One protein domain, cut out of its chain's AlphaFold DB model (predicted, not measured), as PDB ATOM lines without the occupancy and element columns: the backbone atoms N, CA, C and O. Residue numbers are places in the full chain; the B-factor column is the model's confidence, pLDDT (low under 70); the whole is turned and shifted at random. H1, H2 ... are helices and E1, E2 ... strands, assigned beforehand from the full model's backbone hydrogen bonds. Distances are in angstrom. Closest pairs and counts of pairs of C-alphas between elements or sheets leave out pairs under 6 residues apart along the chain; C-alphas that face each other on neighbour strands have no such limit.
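AT A GLANCE: This is residues 5 to 129 of the 208 residues of an uncharacterized protein of Cladophialophora carrionii (UniProt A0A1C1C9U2). Helices H1, H5 and H6 pack together at one end of the domain, H1 crossing H6 and H5 folding against H6 as a helical hairpin, while the short helices H2 and H4 lie near the middle. Beyond these helices come the short helix H3, loops and three separate two-stranded pairings, E1 with E4, E2 with E3 and E5 with E6, with the small hairpin E2 and E3 at the end away from H6. The printed part has 125 residues with six named helices and six named strands, in the order H1 E1 E2 E3 E4 H2 E5 H3 H4 E6 H5 H6; each of the three sheets has two antiparallel strands, and the class is mixed, helices and strands. The whole is compact, with a radius of gyration of the C-alphas of 14.0 A, and rounded, its C-alphas spanning 36 by 30 by 26 A.

IN THESE COORDINATES: H1, residues 5 to 19, is the longest helix at 21.5 A and begins at C-alpha 5 at (163.514, 161.418, 125.500). E1 is residues 21 to 23, E2 residues 29 to 31, E3 residues 38 to 40 and E4 residues 45 to 47, each 7.0 A long. H2, residues 49 to 53, measures 5.3 A, and E5, residues 54 to 56, follows with no residue between them and measures 7.2 A. H3, residues 74 to 77, is 5.1 A long and H4, residues 80 to 85, is 8.6 A long; C-alpha 80 stands at (179.301, 160.440, 135.391). E6, residues 100 to 102, measures 6.9 A. H5, residues 104 to 111, is 10.6 A long, and H6, residues 115 to 126, runs 16.8 A to C-alpha 126 at (168.911, 150.053, 126.271).

HOW THE PARTS SIT: H1 touches H6 at a steep tilt of 60 degrees, opposite ways, the closest C-alphas being those of Ile 12 and Tyr 120, 6.2 A apart. H1 also touches H4 at a steep tilt of 61 degrees, opposite ways, closest at the C-alphas of Tyr 13 and Gln 82, 5.4 A apart. E1 and E4 are antiparallel neighbours, with N 22 and O 46 2.9 A apart, within hydrogen-bond range. E2 and E3 form a hairpin, with N 39 and O 30 at 2.8 A; both strands are apart from H1, H4 and H6. H2 touches H5, the closest C-alphas being those of Ala 53 and Asn 106 at 5.2 A, and only just touches H4, with 3 pairs of C-alphas within 8 A and the closest, Phe 49 and Val 81, at 7.1 A. E5 and E6 are antiparallel, with N 101 and O 55 at 2.8 A. The closest C-alphas of H4 and E6 are those of Ile 84 and Ala 100, 5.8 A apart. H3 touches no helix, and H3 and H4 meet only through their link. H5 and H6 form a helical hairpin at a shallow tilt of 20 degrees, opposite ways, closest at the C-alphas of Lys 104 and Leu 121, 6.8 A apart. The helix packing is mostly crossed, but only just: 1 of 3 touching pairs with a tilt is shallow. In H1, H2, H4, H5 and H6 every O i to N i+4 pair is within hydrogen-bond range; H3 is too short for such a pair.

THE WHOLE: The two C-alphas farthest apart are those of Asp 5 and Asp 67, 40.7 A. The printed part has no cut. The links E5 to H3, residues 57 to 73, and H4 to E6, residues 86 to 99, are long. The mean pLDDT of the printed part is 88.0, and the model's confidence is under 70 in 13 residues, 24 to 27, 42 to 43 and 64 to 70.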
ATOM      1  N   ASP A   5     162.936 162.645 124.935       75.03
ATOM      2  CA  ASP A   5     163.514 161.418 125.500       75.03
ATOM      3  C   ASP A   5     164.825 161.729 126.240       75.03
ATOM      4  O   ASP A   5     164.967 161.398 127.416       75.03
ATOM      5  N   GLY A   6     165.730 162.504 125.621       83.91
ATOM      6  CA  GLY A   6     167.026 162.830 126.223       83.91
ATOM      7  C   GLY A   6     166.925 163.620 127.532       83.91
ATOM      8  O   GLY A   6     167.704 163.399 128.461       83.91
ATOM      9  N   THR A   7     165.928 164.503 127.657       88.18
ATOM     10  CA  THR A   7     165.738 165.303 128.882       88.18
ATOM     11  C   THR A   7     165.238 164.450 130.054       88.18
ATOM     12  O   THR A   7     165.648 164.671 131.196       88.18
ATOM     13  N   GLU A   8     164.346 163.487 129.806       92.92
ATOM     14  CA  GLU A   8     163.841 162.589 130.852       92.92
ATOM     15  C   GLU A   8     164.888 161.549 131.268       92.92
ATOM     16  O   GLU A   8     165.052 161.309 132.469       92.92
ATOM     17  N   ASP A   9     165.652 161.010 130.315       95.38
ATOM     18  CA  ASP A   9     166.764 160.092 130.585       95.38
ATOM     19  C   ASP A   9     167.842 160.776 131.440       95.38
ATOM     20  O   ASP A   9     168.261 160.241 132.472       95.38
ATOM     21  N   TRP A  10     168.204 162.021 131.108       94.87
ATOM     22  CA  TRP A  10     169.154 162.808 131.898       94.87
ATOM     23  C   TRP A  10     168.706 163.008 133.353       94.87
ATOM     24  O   TRP A  10     169.507 162.850 134.278       94.87
ATOM     25  N   LYS A  11     167.414 163.279 133.598       96.29
ATOM     26  CA  LYS A  11     166.882 163.393 134.970       96.29
ATOM     27  C   LYS A  11     167.025 162.085 135.747       96.29
ATOM     28  O   LYS A  11     167.287 162.129 136.953       96.29
ATOM     29  N   ILE A  12     166.852 160.937 135.087       97.59
ATOM     30  CA  ILE A  12     167.060 159.623 135.708       97.59
ATOM     31  C   ILE A  12     168.537 159.453 136.076       97.59
ATOM     32  O   ILE A  12     168.826 159.150 137.235       97.59
ATOM     33  N   TYR A  13     169.461 159.707 135.142       97.35
ATOM     34  CA  TYR A  13     170.904 159.611 135.398       97.35
ATOM     35  C   TYR A  13     171.338 160.497 136.562       97.35
ATOM     36  O   TYR A  13     171.989 160.024 137.495       97.35
ATOM     37  N   TRP A  14     170.911 161.759 136.556       95.34
ATOM     38  CA  TRP A  14     171.227 162.702 137.621       95.34
ATOM     39  C   TRP A  14     170.664 162.254 138.972       95.34
ATOM     40  O   TRP A  14     171.360 162.292 139.989       95.34
ATOM     41  N   ARG A  15     169.416 161.764 139.009       96.94
ATOM     42  CA  ARG A  15     168.812 161.280 140.256       96.94
ATOM     43  C   ARG A  15     169.540 160.059 140.806       96.94
ATOM     44  O   ARG A  15     169.722 159.982 142.018       96.94
ATOM     45  N   ILE A  16     169.961 159.136 139.944       98.00
ATOM     46  CA  ILE A  16     170.793 157.996 140.338       98.00
ATOM     47  C   ILE A  16     172.130 158.485 140.878       98.00
ATOM     48  O   ILE A  16     172.529 158.036 141.944       98.00
ATOM     49  N   ASN A  17     172.768 159.457 140.223       95.60
ATOM     50  CA  ASN A  17     174.035 160.004 140.696       95.60
ATOM     51  C   ASN A  17     173.917 160.558 142.124       95.60
ATOM     52  O   ASN A  17     174.679 160.170 143.005       95.60
ATOM     53  N   LEU A  18     172.885 161.367 142.387       94.45
ATOM     54  CA  LEU A  18     172.602 161.905 143.722       94.45
ATOM     55  C   LEU A  18     172.347 160.818 144.775       94.45
ATOM     56  O   LEU A  18     172.711 160.990 145.934       94.45
ATOM     57  N   LEU A  19     171.717 159.700 144.403       96.43
ATOM     58  CA  LEU A  19     171.465 158.582 145.320       96.43
ATOM     59  C   LEU A  19     172.744 157.817 145.702       96.43
ATOM     60  O   LEU A  19     172.755 157.125 146.718       96.43
ATOM     61  N   PHE A  20     173.815 157.959 144.919       94.50
ATOM     62  CA  PHE A  20     175.153 157.448 145.223       94.50
ATOM     63  C   PHE A  20     176.045 158.485 145.924       94.50
ATOM     64  O   PHE A  20     177.214 158.219 146.188       94.50
ATOM     65  N   TYR A  21     175.534 159.671 146.269       91.41
ATOM     66  CA  TYR A  21     176.337 160.627 147.024       91.41
ATOM     67  C   TYR A  21     176.637 160.094 148.425       91.41
ATOM     68  O   TYR A  21     175.738 159.772 149.203       91.41
ATOM     69  N   THR A  22     177.920 160.045 148.764       87.21
ATOM     70  CA  THR A  22     178.417 159.667 150.086       87.21
ATOM     71  C   THR A  22     179.269 160.784 150.674       87.21
ATOM     72  O   THR A  22     179.807 161.625 149.946       87.21
ATOM     73  N   SER A  23     179.391 160.803 152.004       79.19
ATOM     74  CA  SER A  23     180.281 161.734 152.688       79.19
ATOM     75  C   SER A  23     181.733 161.423 152.329       79.19
ATOM     76  O   SER A  23     182.292 160.417 152.766       79.19
ATOM     77  N   PHE A  24     182.341 162.302 151.548       69.25
ATOM     78  CA  PHE A  24     183.741 162.271 151.182       69.25
ATOM     79  C   PHE A  24     184.533 163.018 152.261       69.25
ATOM     80  O   PHE A  24     184.557 164.248 152.308       69.25
ATOM     81  N   LEU A  25     185.142 162.268 153.186       58.52
ATOM     82  CA  LEU A  25     185.875 162.818 154.342       58.52
ATOM     83  C   LEU A  25     187.259 163.379 153.990       58.52
ATOM     84  O   LEU A  25     187.980 163.880 154.854       58.52
ATOM     85  N   ALA A  26     187.629 163.332 152.721       57.09
ATOM     86  CA  ALA A  26     188.920 163.772 152.259       57.09
ATOM     87  C   ALA A  26     188.942 165.270 151.979       57.09
ATOM     88  O   ALA A  26     188.605 165.750 150.896       57.09
ATOM     89  N   LYS A  27     189.387 166.017 152.988       62.41
ATOM     90  CA  LYS A  27     189.934 167.353 152.769       62.41
ATOM     91  C   LYS A  27     191.292 167.187 152.095       62.41
ATOM     92  O   LYS A  27     192.214 166.657 152.704       62.41
ATOM     93  N   GLY A  28     191.415 167.635 150.851       74.35
ATOM     94  CA  GLY A  28     192.670 167.537 150.118       74.35
ATOM     95  C   GLY A  28     192.549 167.928 148.654       74.35
ATOM     96  O   GLY A  28     191.453 168.168 148.138       74.35
ATOM     97  N   LYS A  29     193.715 168.001 148.010       79.49
ATOM     98  CA  LYS A  29     193.837 168.047 146.557       79.49
ATOM     99  C   LYS A  29     193.654 166.635 146.012       79.49
ATOM    100  O   LYS A  29     194.251 165.706 146.547       79.49
ATOM    101  N   PHE A  30     192.863 166.487 144.963       80.58
ATOM    102  CA  PHE A  30     192.749 165.244 144.205       80.58
ATOM    103  C   PHE A  30     192.804 165.559 142.713       80.58
ATOM    104  O   PHE A  30     192.577 166.697 142.301       80.58
ATOM    105  N   ARG A  31     193.110 164.557 141.894       83.18
ATOM    106  CA  ARG A  31     193.027 164.675 140.440       83.18
ATOM    107  C   ARG A  31     191.743 164.010 139.968       83.18
ATOM    108  O   ARG A  31     191.467 162.874 140.341       83.18
ATOM    109  N   CYS A  32     190.955 164.716 139.162       84.96
ATOM    110  CA  CYS A  32     189.766 164.147 138.549       84.96
ATOM    111  C   CYS A  32     190.161 162.932 137.713       84.96
ATOM    112  O   CYS A  32     190.924 163.072 136.760       84.96
ATOM    113  N   MET A  33     189.589 161.770 138.020       80.42
ATOM    114  CA  MET A  33     189.913 160.511 137.341       80.42
ATOM    115  C   MET A  33     189.543 160.476 135.852       80.42
ATOM    116  O   MET A  33     189.848 159.508 135.164       80.42
ATOM    117  N   TRP A  34     188.833 161.495 135.364       83.47
ATOM    118  CA  TRP A  34     188.390 161.571 133.981       83.47
ATOM    119  C   TRP A  34     189.034 162.736 133.217       83.47
ATOM    120  O   TRP A  34     189.620 162.507 132.163       83.47
ATOM    121  N   CYS A  35     188.961 163.977 133.706       88.35
ATOM    122  CA  CYS A  35     189.528 165.125 132.983       88.35
ATOM    123  C   CYS A  35     190.947 165.516 133.424       88.35
ATOM    124  O   CYS A  35     191.449 166.541 132.969       88.35
ATOM    125  N   ASP A  36     191.562 164.757 134.338       85.35
ATOM    126  CA  ASP A  36     192.893 165.003 134.912       85.35
ATOM    127  C   ASP A  36     193.085 166.374 135.592       85.35
ATOM    128  O   ASP A  36     194.193 166.722 136.008       85.35
ATOM    129  N   LYS A  37     192.012 167.160 135.768       88.77
ATOM    130  CA  LYS A  37     192.057 168.436 136.492       88.77
ATOM    131  C   LYS A  37     192.361 168.196 137.970       88.77
ATOM    132  O   LYS A  37     191.715 167.370 138.612       88.77
ATOM    133  N   GLU A  38     193.319 168.943 138.512       87.66
ATOM    134  CA  GLU A  38     193.548 169.016 139.956       87.66
ATOM    135  C   GLU A  38     192.451 169.870 140.601       87.66
ATOM    136  O   GLU A  38     192.195 170.993 140.177       87.66
ATOM    137  N   GLU A  39     191.811 169.330 141.631       82.94
ATOM    138  CA  GLU A  39     190.701 169.945 142.348       82.94
ATOM    139  C   GLU A  39     190.990 169.944 143.846       82.94
ATOM    140  O   GLU A  39     191.533 168.985 144.397       82.94
ATOM    141  N   ILE A  40     190.586 171.012 144.527       79.66
ATOM    142  CA  ILE A  40     190.551 171.046 145.989       79.66
ATOM    143  C   ILE A  40     189.121 170.715 146.383       79.66
ATOM    144  O   ILE A  40     188.201 171.464 146.052       79.66
ATOM    145  N   SER A  41     188.909 169.599 147.082       72.55
ATOM    146  CA  SER A  41     187.547 169.228 147.467       72.55
ATOM    147  C   SER A  41     186.966 170.247 148.454       72.55
ATOM    148  O   SER A  41     187.336 170.282 149.627       72.55
ATOM    149  N   THR A  42     186.049 171.092 147.975       69.75
ATOM    150  CA  THR A  42     185.272 172.039 148.795       69.75
ATOM    151  C   THR A  42     183.972 171.431 149.321       69.75
ATOM    152  O   THR A  42     183.388 171.949 150.270       69.75
ATOM    153  N   SER A  43     183.516 170.327 148.721       69.37
ATOM    154  CA  SER A  43     182.280 169.633 149.080       69.37
ATOM    155  C   SER A  43     182.582 168.360 149.854       69.37
ATOM    156  O   SER A  43     183.474 167.593 149.500       69.37
ATOM    157  N   LEU A  44     181.762 168.105 150.871       73.68
ATOM    158  CA  LEU A  44     181.775 166.857 151.625       73.68
ATOM    159  C   LEU A  44     180.996 165.736 150.929       73.68
ATOM    160  O   LEU A  44     180.942 164.649 151.480       73.68
ATOM    161  N   LEU A  45     180.360 165.970 149.777       83.72
ATOM    162  CA  LEU A  45     179.549 164.963 149.084       83.72
ATOM    163  C   LEU A  45     180.013 164.762 147.641       83.72
ATOM    164  O   LEU A  45     180.151 165.729 146.878       83.72
ATOM    165  N   ARG A  46     180.235 163.493 147.291       85.04
ATOM    166  CA  ARG A  46     180.577 163.015 145.947       85.04
ATOM    167  C   ARG A  46     179.883 161.689 145.681       85.04
ATOM    168  O   ARG A  46     179.674 160.914 146.616       85.04
ATOM    169  N   SER A  47     179.547 161.439 144.421       89.59
ATOM    170  CA  SER A  47     179.029 160.146 143.990       89.59
ATOM    171  C   SER A  47     180.105 159.074 144.104       89.59
ATOM    172  O   SER A  47     181.184 159.215 143.531       89.59
ATOM    173  N   ASP A  48     179.810 157.979 144.801       90.25
ATOM    174  CA  ASP A  48     180.631 156.768 144.760       90.25
ATOM    175  C   ASP A  48     180.183 155.805 143.650       90.25
ATOM    176  O   ASP A  48     180.609 154.652 143.634       90.25
ATOM    177  N   PHE A  49     179.342 156.247 142.702       94.18
ATOM    178  CA  PHE A  49     178.760 155.389 141.665       94.18
ATOM    179  C   PHE A  49     179.813 154.592 140.888       94.18
ATOM    180  O   PHE A  49     179.678 153.376 140.752       94.18
ATOM    181  N   ALA A  50     180.889 155.250 140.440       91.53
ATOM    182  CA  ALA A  50     181.986 154.582 139.741       91.53
ATOM    183  C   ALA A  50     182.630 153.475 140.594       91.53
ATOM    184  O   ALA A  50     182.964 152.417 140.080       91.53
ATOM    185  N   LEU A  51     182.755 153.676 141.904       89.08
ATOM    186  CA  LEU A  51     183.377 152.715 142.818       89.08
ATOM    187  C   LEU A  51     182.434 151.553 143.151       89.08
ATOM    188  O   LEU A  51     182.828 150.390 143.179       89.08
ATOM    189  N   SER A  52     181.171 151.879 143.414       91.76
ATOM    190  CA  SER A  52     180.201 150.963 144.010       91.76
ATOM    191  C   SER A  52     179.402 150.173 142.975       91.76
ATOM    192  O   SER A  52     178.915 149.083 143.283       91.76
ATOM    193  N   ALA A  53     179.241 150.695 141.757       95.26
ATOM    194  CA  ALA A  53     178.323 150.148 140.759       95.26
ATOM    195  C   ALA A  53     178.960 149.837 139.402       95.26
ATOM    196  O   ALA A  53     178.232 149.441 138.492       95.26
ATOM    197  N   VAL A  54     180.275 149.986 139.238       94.56
ATOM    198  CA  VAL A  54     180.921 149.890 137.923       94.56
ATOM    199  C   VAL A  54     182.074 148.898 137.948       94.56
ATOM    200  O   VAL A  54     182.797 148.786 138.932       94.56
ATOM    201  N   THR A  55     182.226 148.153 136.857       94.22
ATOM    202  CA  THR A  55     183.349 147.238 136.631       94.22
ATOM    203  C   THR A  55     183.846 147.342 135.194       94.22
ATOM    204  O   THR A  55     183.187 147.924 134.331       94.22
ATOM    205  N   CYS A  56     184.985 146.726 134.923       94.03
ATOM    206  CA  CYS A  56     185.481 146.451 133.584       94.03
ATOM    207  C   CYS A  56     185.189 144.996 133.184       94.03
ATOM    208  O   CYS A  56     185.180 144.106 134.034       94.03
ATOM    209  N   SER A  57     185.040 144.721 131.886       92.29
ATOM    210  CA  SER A  57     184.958 143.347 131.362       92.29
ATOM    211  C   SER A  57     186.225 142.517 131.639       92.29
ATOM    212  O   SER A  57     186.148 141.296 131.708       92.29
ATOM    213  N   ALA A  58     187.368 143.166 131.898       92.28
ATOM    214  CA  ALA A  58     188.606 142.532 132.367       92.28
ATOM    215  C   ALA A  58     188.660 142.295 133.893       92.28
ATOM    216  O   ALA A  58     189.694 141.894 134.418       92.28
ATOM    217  N   GLY A  59     187.589 142.591 134.636       91.59
ATOM    218  CA  GLY A  59     187.557 142.455 136.096       91.59
ATOM    219  C   GLY A  59     188.239 143.591 136.868       91.59
ATOM    220  O   GLY A  59     188.287 143.535 138.094       91.59
ATOM    221  N   HIS A  60     188.734 144.632 136.188       91.48
ATOM    222  CA  HIS A  60     189.242 145.827 136.866       91.48
ATOM    223  C   HIS A  60     188.123 146.526 137.644       91.48
ATOM    224  O   HIS A  60     187.045 146.797 137.107       91.48
ATOM    225  N   VAL A  61     188.435 146.872 138.887       84.86
ATOM    226  CA  VAL A  61     187.651 147.777 139.726       84.86
ATOM    227  C   VAL A  61     188.435 149.077 139.884       84.86
ATOM    228  O   VAL A  61     189.667 149.026 139.893       84.86
ATOM    229  N   PRO A  62     187.785 150.246 139.988       79.68
ATOM    230  CA  PRO A  62     188.520 151.486 140.196       79.68
ATOM    231  C   PRO A  62     189.347 151.408 141.484       79.68
ATOM    232  O   PRO A  62     188.822 151.071 142.548       79.68
ATOM    233  N   ASN A  63     190.643 151.695 141.383       72.44
ATOM    234  CA  ASN A  63     191.559 151.584 142.510       72.44
ATOM    235  C   ASN A  63     191.353 152.726 143.520       72.44
ATOM    236  O   ASN A  63     191.549 153.893 143.203       72.44
ATOM    237  N   LEU A  64     191.006 152.393 144.760       62.91
ATOM    238  CA  LEU A  64     190.978 153.348 145.864       62.91
ATOM    239  C   LEU A  64     192.394 153.554 146.398       62.91
ATOM    240  O   LEU A  64     192.735 153.033 147.457       62.91
ATOM    241  N   ASP A  65     193.221 154.302 145.674       63.57
ATOM    242  CA  ASP A  65     194.469 154.785 146.253       63.57
ATOM    243  C   ASP A  65     194.132 155.886 147.283       63.57
ATOM    244  O   ASP A  65     193.589 156.929 146.900       63.57
ATOM    245  N   PRO A  66     194.391 155.681 148.588       55.63
ATOM    246  CA  PRO A  66     194.149 156.704 149.601       55.63
ATOM    247  C   PRO A  66     195.008 157.960 149.390       55.63
ATOM    248  O   PRO A  66     194.579 159.045 149.786       55.63
ATOM    249  N   ASP A  67     196.165 157.839 148.731       59.01
ATOM    250  CA  ASP A  67     197.042 158.966 148.398       59.01
ATOM    251  C   ASP A  67     196.625 159.657 147.090       59.01
ATOM    252  O   ASP A  67     197.001 160.801 146.831       59.01
ATOM    253  N   ASN A  68     195.802 158.991 146.276       57.03
ATOM    254  CA  ASN A  68     195.334 159.484 144.988       57.03
ATOM    255  C   ASN A  68     193.839 159.208 144.823       57.03
ATOM    256  O   ASN A  68     193.401 158.474 143.935       57.03
ATOM    257  N   MET A  69     193.058 159.777 145.742       60.30
ATOM    258  CA  MET A  69     191.636 159.485 145.849       60.30
ATOM    259  C   MET A  69     190.921 159.742 144.526       60.30
ATOM    260  O   MET A  69     190.811 160.884 144.074       60.30
ATOM    261  N   LEU A  70     190.425 158.659 143.924       60.11
ATOM    262  CA  LEU A  70     189.677 158.683 142.675       60.11
ATOM    263  C   LEU A  70     188.322 159.355 142.899       60.11
ATOM    264  O   LEU A  70     187.319 158.721 143.224       60.11
ATOM    265  N   GLY A  71     188.322 160.673 142.752       72.94
ATOM    266  CA  GLY A  71     187.131 161.488 142.629       72.94
ATOM    267  C   GLY A  71     186.942 161.939 141.188       72.94
ATOM    268  O   GLY A  71     187.889 162.072 140.411       72.94
ATOM    269  N   VAL A  72     185.702 162.244 140.841       82.62
ATOM    270  CA  VAL A  72     185.380 163.079 139.685       82.62
ATOM    271  C   VAL A  72     185.287 164.536 140.137       82.62
ATOM    272  O   VAL A  72     184.807 164.825 141.237       82.62
ATOM    273  N   CYS A  73     185.779 165.472 139.319       86.11
ATOM    274  CA  CYS A  73     185.525 166.892 139.560       86.11
ATOM    275  C   CYS A  73     184.024 167.180 139.455       86.11
ATOM    276  O   CYS A  73     183.265 166.375 138.917       86.11
ATOM    277  N   PHE A  74     183.600 168.343 139.942       85.31
ATOM    278  CA  PHE A  74     182.189 168.729 139.925       85.31
ATOM    279  C   PHE A  74     181.581 168.689 138.512       85.31
ATOM    280  O   PHE A  74     180.489 168.154 138.337       85.31
ATOM    281  N   ASP A  75     182.320 169.172 137.508       87.73
ATOM    282  CA  ASP A  75     181.877 169.165 136.109       87.73
ATOM    283  C   ASP A  75     181.656 167.733 135.593       87.73
ATOM    284  O   ASP A  75     180.645 167.430 134.966       87.73
ATOM    285  N   CYS A  76     182.602 166.834 135.879       90.26
ATOM    286  CA  CYS A  76     182.549 165.442 135.442       90.26
ATOM    287  C   CYS A  76     181.510 164.620 136.218       90.26
ATOM    288  O   CYS A  76     180.936 163.682 135.670       90.26
ATOM    289  N   ASP A  77     181.253 164.960 137.481       88.91
ATOM    290  CA  ASP A  77     180.269 164.269 138.312       88.91
ATOM    291  C   ASP A  77     178.848 164.420 137.757       88.91
ATOM    292  O   ASP A  77     178.080 163.461 137.771       88.91
ATOM    293  N   ALA A  78     178.521 165.583 137.183       89.36
ATOM    294  CA  ALA A  78     177.216 165.847 136.573       89.36
ATOM    295  C   ALA A  78     176.838 164.848 135.465       89.36
ATOM    296  O   ALA A  78     175.662 164.519 135.305       89.36
ATOM    297  N   GLU A  79     177.828 164.336 134.733       92.84
ATOM    298  CA  GLU A  79     177.637 163.418 133.605       92.84
ATOM    299  C   GLU A  79     178.082 161.978 133.905       92.84
ATOM    300  O   GLU A  79     177.959 161.107 133.042       92.84
ATOM    301  N   LEU A  80     178.611 161.701 135.102       92.65
ATOM    302  CA  LEU A  80     179.301 160.440 135.391       92.65
ATOM    303  C   LEU A  80     178.421 159.214 135.120       92.65
ATOM    304  O   LEU A  80     178.811 158.320 134.367       92.65
ATOM    305  N   VAL A  81     177.227 159.178 135.719       96.39
ATOM    306  CA  VAL A  81     176.287 158.058 135.552       96.39
ATOM    307  C   VAL A  81     175.892 157.917 134.090       96.39
ATOM    308  O   VAL A  81     176.003 156.824 133.547       96.39
ATOM    309  N   GLN A  82     175.518 159.019 133.437       96.24
ATOM    310  CA  GLN A  82     175.112 159.015 132.034       96.24
ATOM    311  C   GLN A  82     176.193 158.400 131.139       96.24
ATOM    312  O   GLN A  82     175.919 157.469 130.389       96.24
ATOM    313  N   ARG A  83     177.437 158.879 131.236       94.87
ATOM    314  CA  ARG A  83     178.530 158.421 130.368       94.87
ATOM    315  C   ARG A  83     178.866 156.955 130.579       94.87
ATOM    316  O   ARG A  83     179.207 156.277 129.615       94.87
ATOM    317  N   ILE A  84     178.788 156.468 131.814       95.61
ATOM    318  CA  ILE A  84     179.010 155.051 132.105       95.61
ATOM    319  C   ILE A  84     177.842 154.211 131.581       95.61
ATOM    320  O   ILE A  84     178.073 153.182 130.951       95.61
ATOM    321  N   THR A  85     176.596 154.647 131.786       96.47
ATOM    322  CA  THR A  85     175.414 153.937 131.280       96.47
ATOM    323  C   THR A  85     175.412 153.853 129.759       96.47
ATOM    324  O   THR A  85     175.210 152.777 129.212       96.47
ATOM    325  N   GLU A  86     175.722 154.957 129.083       94.82
ATOM    326  CA  GLU A  86     175.836 155.047 127.624       94.82
ATOM    327  C   GLU A  86     177.160 154.477 127.084       94.82
ATOM    328  O   GLU A  86     177.444 154.607 125.895       94.82
ATOM    329  N   ARG A  87     177.996 153.875 127.947       92.97
ATOM    330  CA  ARG A  87     179.295 153.258 127.612       92.97
ATOM    331  C   ARG A  87     180.308 154.191 126.936       92.97
ATOM    332  O   ARG A  87     181.262 153.742 126.310       92.97
ATOM    333  N   ARG A  88     180.151 155.503 127.111       92.79
ATOM    334  CA  ARG A  88     181.098 156.534 126.650       92.79
ATOM    335  C   ARG A  88     182.314 156.672 127.562       92.79
ATOM    336  O   ARG A  88     183.290 157.324 127.194       92.79
ATOM    337  N   GLN A  89     182.243 156.115 128.766       92.66
ATOM    338  CA  GLN A  89     183.345 156.105 129.716       92.66
ATOM    339  C   GLN A  89     184.176 154.828 129.552       92.66
ATOM    340  O   GLN A  89     183.646 153.724 129.660       92.66
ATOM    341  N   GLN A  90     185.483 154.981 129.338       92.87
ATOM    342  CA  GLN A  90     186.431 153.867 129.387       92.87
ATOM    343  C   GLN A  90     186.720 153.453 130.834       92.87
ATOM    344  O   GLN A  90     186.474 154.205 131.781       92.87
ATOM    345  N   CYS A  91     187.253 152.247 130.994       92.49
ATOM    346  CA  CYS A  91     187.776 151.733 132.246       92.49
ATOM    347  C   CYS A  91     188.765 152.727 132.874       92.49
ATOM    348  O   CYS A  91     189.548 153.370 132.184       92.49
ATOM    349  N   PHE A  92     188.731 152.828 134.200       88.58
ATOM    350  CA  PHE A  92     189.594 153.734 134.959       88.58
ATOM    351  C   PHE A  92     191.015 153.188 135.172       88.58
ATOM    352  O   PHE A  92     191.873 153.899 135.685       88.58
ATOM    353  N   GLU A  93     191.269 151.936 134.783       87.89
ATOM    354  CA  GLU A  93     192.602 151.338 134.820       87.89
ATOM    355  C   GLU A  93     193.458 151.881 133.670       87.89
ATOM    356  O   GLU A  93     193.033 151.903 132.510       87.89
ATOM    357  N   LYS A  94     194.689 152.298 133.976       87.35
ATOM    358  CA  LYS A  94     195.571 152.942 133.000       87.35
ATOM    359  C   LYS A  94     195.851 152.010 131.815       87.35
ATOM    360  O   LYS A  94     196.378 150.917 131.978       87.35
ATOM    361  N   GLY A  95     195.551 152.481 130.603       90.38
ATOM    362  CA  GLY A  95     195.772 151.732 129.358       90.38
ATOM    363  C   GLY A  95     194.646 150.761 128.987       90.38
ATOM    364  O   GLY A  95     194.649 150.235 127.874       90.38
ATOM    365  N   CYS A  96     193.652 150.565 129.857       93.54
ATOM    366  CA  CYS A  96     192.471 149.773 129.543       93.54
ATOM    367  C   CYS A  96     191.454 150.620 128.760       93.54
ATOM    368  O   CYS A  96     190.845 151.540 129.296       93.54
ATOM    369  N   ARG A  97     191.230 150.285 127.488       94.47
ATOM    370  CA  ARG A  97     190.294 150.971 126.574       94.47
ATOM    371  C   ARG A  97     188.908 150.325 126.521       94.47
ATOM    372  O   ARG A  97     188.080 150.721 125.706       94.47
ATOM    373  N   ARG A  98     188.652 149.316 127.358       94.48
ATOM    374  CA  ARG A  98     187.321 148.712 127.528       94.48
ATOM    375  C   ARG A  98     186.348 149.731 128.096       94.48
ATOM    376  O   ARG A  98     186.751 150.611 128.852       94.48
ATOM    377  N   SER A  99     185.072 149.583 127.785       94.14
ATOM    378  CA  SER A  99     184.025 150.433 128.345       94.14
ATOM    379  C   SER A  99     183.781 150.078 129.810       94.14
ATOM    380  O   SER A  99     183.787 148.910 130.198       94.14
ATOM    381  N   ALA A 100     183.511 151.087 130.626       94.38
ATOM    382  CA  ALA A 100     183.006 150.905 131.973       94.38
ATOM    383  C   ALA A 100     181.580 150.321 131.922       94.38
ATOM    384  O   ALA A 100     180.732 150.797 131.170       94.38
ATOM    385  N   LEU A 101     181.314 149.282 132.717       95.14
ATOM    386  CA  LEU A 101     180.049 148.547 132.715       95.14
ATOM    387  C   LEU A 101     179.318 148.702 134.045       95.14
ATOM    388  O   LEU A 101     179.877 148.434 135.110       95.14
ATOM    389  N   VAL A 102     178.032 149.047 133.978       96.27
ATOM    390  CA  VAL A 102     177.165 149.107 135.160       96.27
ATOM    391  C   VAL A 102     176.834 147.697 135.655       96.27
ATOM    392  O   VAL A 102     176.197 146.894 134.969       96.27
ATOM    393  N   GLN A 103     177.192 147.421 136.903       95.52
ATOM    394  CA  GLN A 103     176.812 146.225 137.641       95.52
ATOM    395  C   GLN A 103     175.429 146.413 138.262       95.52
ATOM    396  O   GLN A 103     175.282 146.886 139.391       95.52
ATOM    397  N   LYS A 104     174.385 146.014 137.529       96.65
ATOM    398  CA  LYS A 104     172.982 146.177 137.954       96.65
ATOM    399  C   LYS A 104     172.701 145.617 139.349       96.65
ATOM    400  O   LYS A 104     171.999 146.251 140.134       96.65
ATOM    401  N   ALA A 105     173.278 144.458 139.678       96.89
ATOM    402  CA  ALA A 105     173.136 143.841 140.995       96.89
ATOM    403  C   ALA A 105     173.647 144.760 142.116       96.89
ATOM    404  O   ALA A 105     173.004 144.868 143.160       96.89
ATOM    405  N   ASN A 106     174.745 145.484 141.884       96.73
ATOM    406  CA  ASN A 106     175.287 146.432 142.852       96.73
ATOM    407  C   ASN A 106     174.393 147.667 143.004       96.73
ATOM    408  O   ASN A 106     174.200 148.129 144.127       96.73
ATOM    409  N   VAL A 107     173.792 148.154 141.911       97.98
ATOM    410  CA  VAL A 107     172.823 149.263 141.954       97.98
ATOM    411  C   VAL A 107     171.607 148.888 142.797       97.98
ATOM    412  O   VAL A 107     171.255 149.611 143.728       97.98
ATOM    413  N   VAL A 108     171.008 147.721 142.536       98.24
ATOM    414  CA  VAL A 108     169.855 147.222 143.304       98.24
ATOM    415  C   VAL A 108     170.229 146.959 144.760       98.24
ATOM    416  O   VAL A 108     169.469 147.310 145.656       98.24
ATOM    417  N   ARG A 109     171.403 146.374 145.022       97.64
ATOM    418  CA  ARG A 109     171.891 146.139 146.388       97.64
ATOM    419  C   ARG A 109     172.059 147.447 147.162       97.64
ATOM    420  O   ARG A 109     171.764 147.482 148.351       97.64
ATOM    421  N   ARG A 110     172.540 148.507 146.503       96.44
ATOM    422  CA  ARG A 110     172.811 149.809 147.124       96.44
ATOM    423  C   ARG A 110     171.543 150.629 147.356       96.44
ATOM    424  O   ARG A 110     171.421 151.237 148.413       96.44
ATOM    425  N   LEU A 111     170.629 150.655 146.386       97.60
ATOM    426  CA  LEU A 111     169.483 151.573 146.367       97.60
ATOM    427  C   LEU A 111     168.120 150.899 146.582       97.60
ATOM    428  O   LEU A 111     167.108 151.586 146.728       97.60
ATOM    429  N   GLY A 112     168.070 149.568 146.586       97.50
ATOM    430  CA  GLY A 112     166.828 148.801 146.595       97.50
ATOM    431  C   GLY A 112     166.100 148.807 145.246       97.50
ATOM    432  O   GLY A 112     166.543 149.394 144.258       97.50
ATOM    433  N   LYS A 113     164.951 148.127 145.202       96.60
ATOM    434  CA  LYS A 113     164.053 148.099 144.038       96.60
ATOM    435  C   LYS A 113     163.018 149.210 144.172       96.60
ATOM    436  O   LYS A 113     162.011 149.050 144.852       96.60
ATOM    437  N   THR A 114     163.305 150.357 143.572       97.66
ATOM    438  CA  THR A 114     162.401 151.513 143.537       97.66
ATOM    439  C   THR A 114     162.059 151.850 142.090       97.66
ATOM    440  O   THR A 114     162.823 151.516 141.188       97.66
ATOM    441  N   ALA A 115     160.961 152.576 141.857       97.67
ATOM    442  CA  ALA A 115     160.540 152.952 140.503       97.67
ATOM    443  C   ALA A 115     161.630 153.715 139.717       97.67
ATOM    444  O   ALA A 115     161.765 153.542 138.508       97.67
ATOM    445  N   ILE A 116     162.442 154.542 140.391       97.82
ATOM    446  CA  ILE A 116     163.556 155.248 139.740       97.82
ATOM    447  C   ILE A 116     164.701 154.299 139.366       97.82
ATOM    448  O   ILE A 116     165.280 154.444 138.292       97.82
ATOM    449  N   VAL A 117     164.998 153.306 140.210       98.43
ATOM    450  CA  VAL A 117     166.010 152.282 139.916       98.43
ATOM    451  C   VAL A 117     165.547 151.401 138.759       98.43
ATOM    452  O   VAL A 117     166.336 151.138 137.866       98.43
ATOM    453  N   GLU A 118     164.278 150.998 138.712       98.19
ATOM    454  CA  GLU A 118     163.730 150.208 137.601       98.19
ATOM    455  C   GLU A 118     163.833 150.948 136.262       98.19
ATOM    456  O   GLU A 118     164.343 150.389 135.291       98.19
ATOM    457  N   ARG A 119     163.446 152.233 136.228       98.07
ATOM    458  CA  ARG A 119     163.624 153.092 135.045       98.07
ATOM    459  C   ARG A 119     165.093 153.199 134.636       98.07
ATOM    460  O   ARG A 119     165.410 153.086 133.460       98.07
ATOM    461  N   TYR A 120     165.992 153.376 135.602       98.35
ATOM    462  CA  TYR A 120     167.424 153.432 135.330       98.35
ATOM    463  C   TYR A 120     167.976 152.115 134.769       98.35
ATOM    464  O   TYR A 120     168.740 152.129 133.809       98.35
ATOM    465  N   LEU A 121     167.584 150.966 135.323       98.02
ATOM    466  CA  LEU A 121     168.040 149.669 134.823       98.02
ATOM    467  C   LEU A 121     167.547 149.396 133.398       98.02
ATOM    468  O   LEU A 121     168.289 148.785 132.633       98.02
ATOM    469  N   ALA A 122     166.369 149.904 133.021       97.09
ATOM    470  CA  ALA A 122     165.902 149.870 131.637       97.09
ATOM    471  C   ALA A 122     166.802 150.695 130.695       97.09
ATOM    472  O   ALA A 122     167.075 150.255 129.580       97.09
ATOM    473  N   LEU A 123     167.334 151.841 131.146       97.15
ATOM    474  CA  LEU A 123     168.343 152.599 130.388       97.15
ATOM    475  C   LEU A 123     169.667 151.840 130.282       97.15
ATOM    476  O   LEU A 123     170.270 151.792 129.213       97.15
ATOM    477  N   VAL A 124     170.095 151.178 131.361       96.95
ATOM    478  CA  VAL A 124     171.269 150.294 131.313       96.95
ATOM    479  C   VAL A 124     171.066 149.177 130.290       96.95
ATOM    480  O   VAL A 124     172.001 148.873 129.562       96.95
ATOM    481  N   ASP A 125     169.874 148.580 130.203       94.85
ATOM    482  CA  ASP A 125     169.541 147.583 129.176       94.85
ATOM    483  C   ASP A 125     169.557 148.153 127.757       94.85
ATOM    484  O   ASP A 125     170.193 147.569 126.882       94.85
ATOM    485  N   LYS A 126     168.933 149.320 127.551       93.40
ATOM    486  CA  LYS A 126     168.911 150.053 126.271       93.40
ATOM    487  C   LYS A 126     170.323 150.263 125.713       93.40
ATOM    488  O   LYS A 126     170.530 150.100 124.518       93.40
ATOM    489  N   HIS A 127     171.294 150.578 126.574       93.16
ATOM    490  CA  HIS A 127     172.685 150.853 126.190       93.16
ATOM    491  C   HIS A 127     173.648 149.665 126.369       93.16
ATOM    492  O   HIS A 127     174.851 149.791 126.125       93.16
ATOM    493  N   ARG A 128     173.151 148.495 126.797       90.18
ATOM    494  CA  ARG A 128     173.987 147.304 127.022       90.18
ATOM    495  C   ARG A 128     174.474 146.685 125.714       90.18
ATOM    496  O   ARG A 128     175.543 146.078 125.687       90.18
ATOM    497  N   VAL A 129     173.671 146.807 124.668       84.04
ATOM    498  CA  VAL A 129     173.828 146.091 123.407       84.04
ATOM    499  C   VAL A 129     174.489 146.986 122.363       84.04
ATOM    500  O   VAL A 129     174.141 148.160 122.259       84.04
TER     501      VAL A 129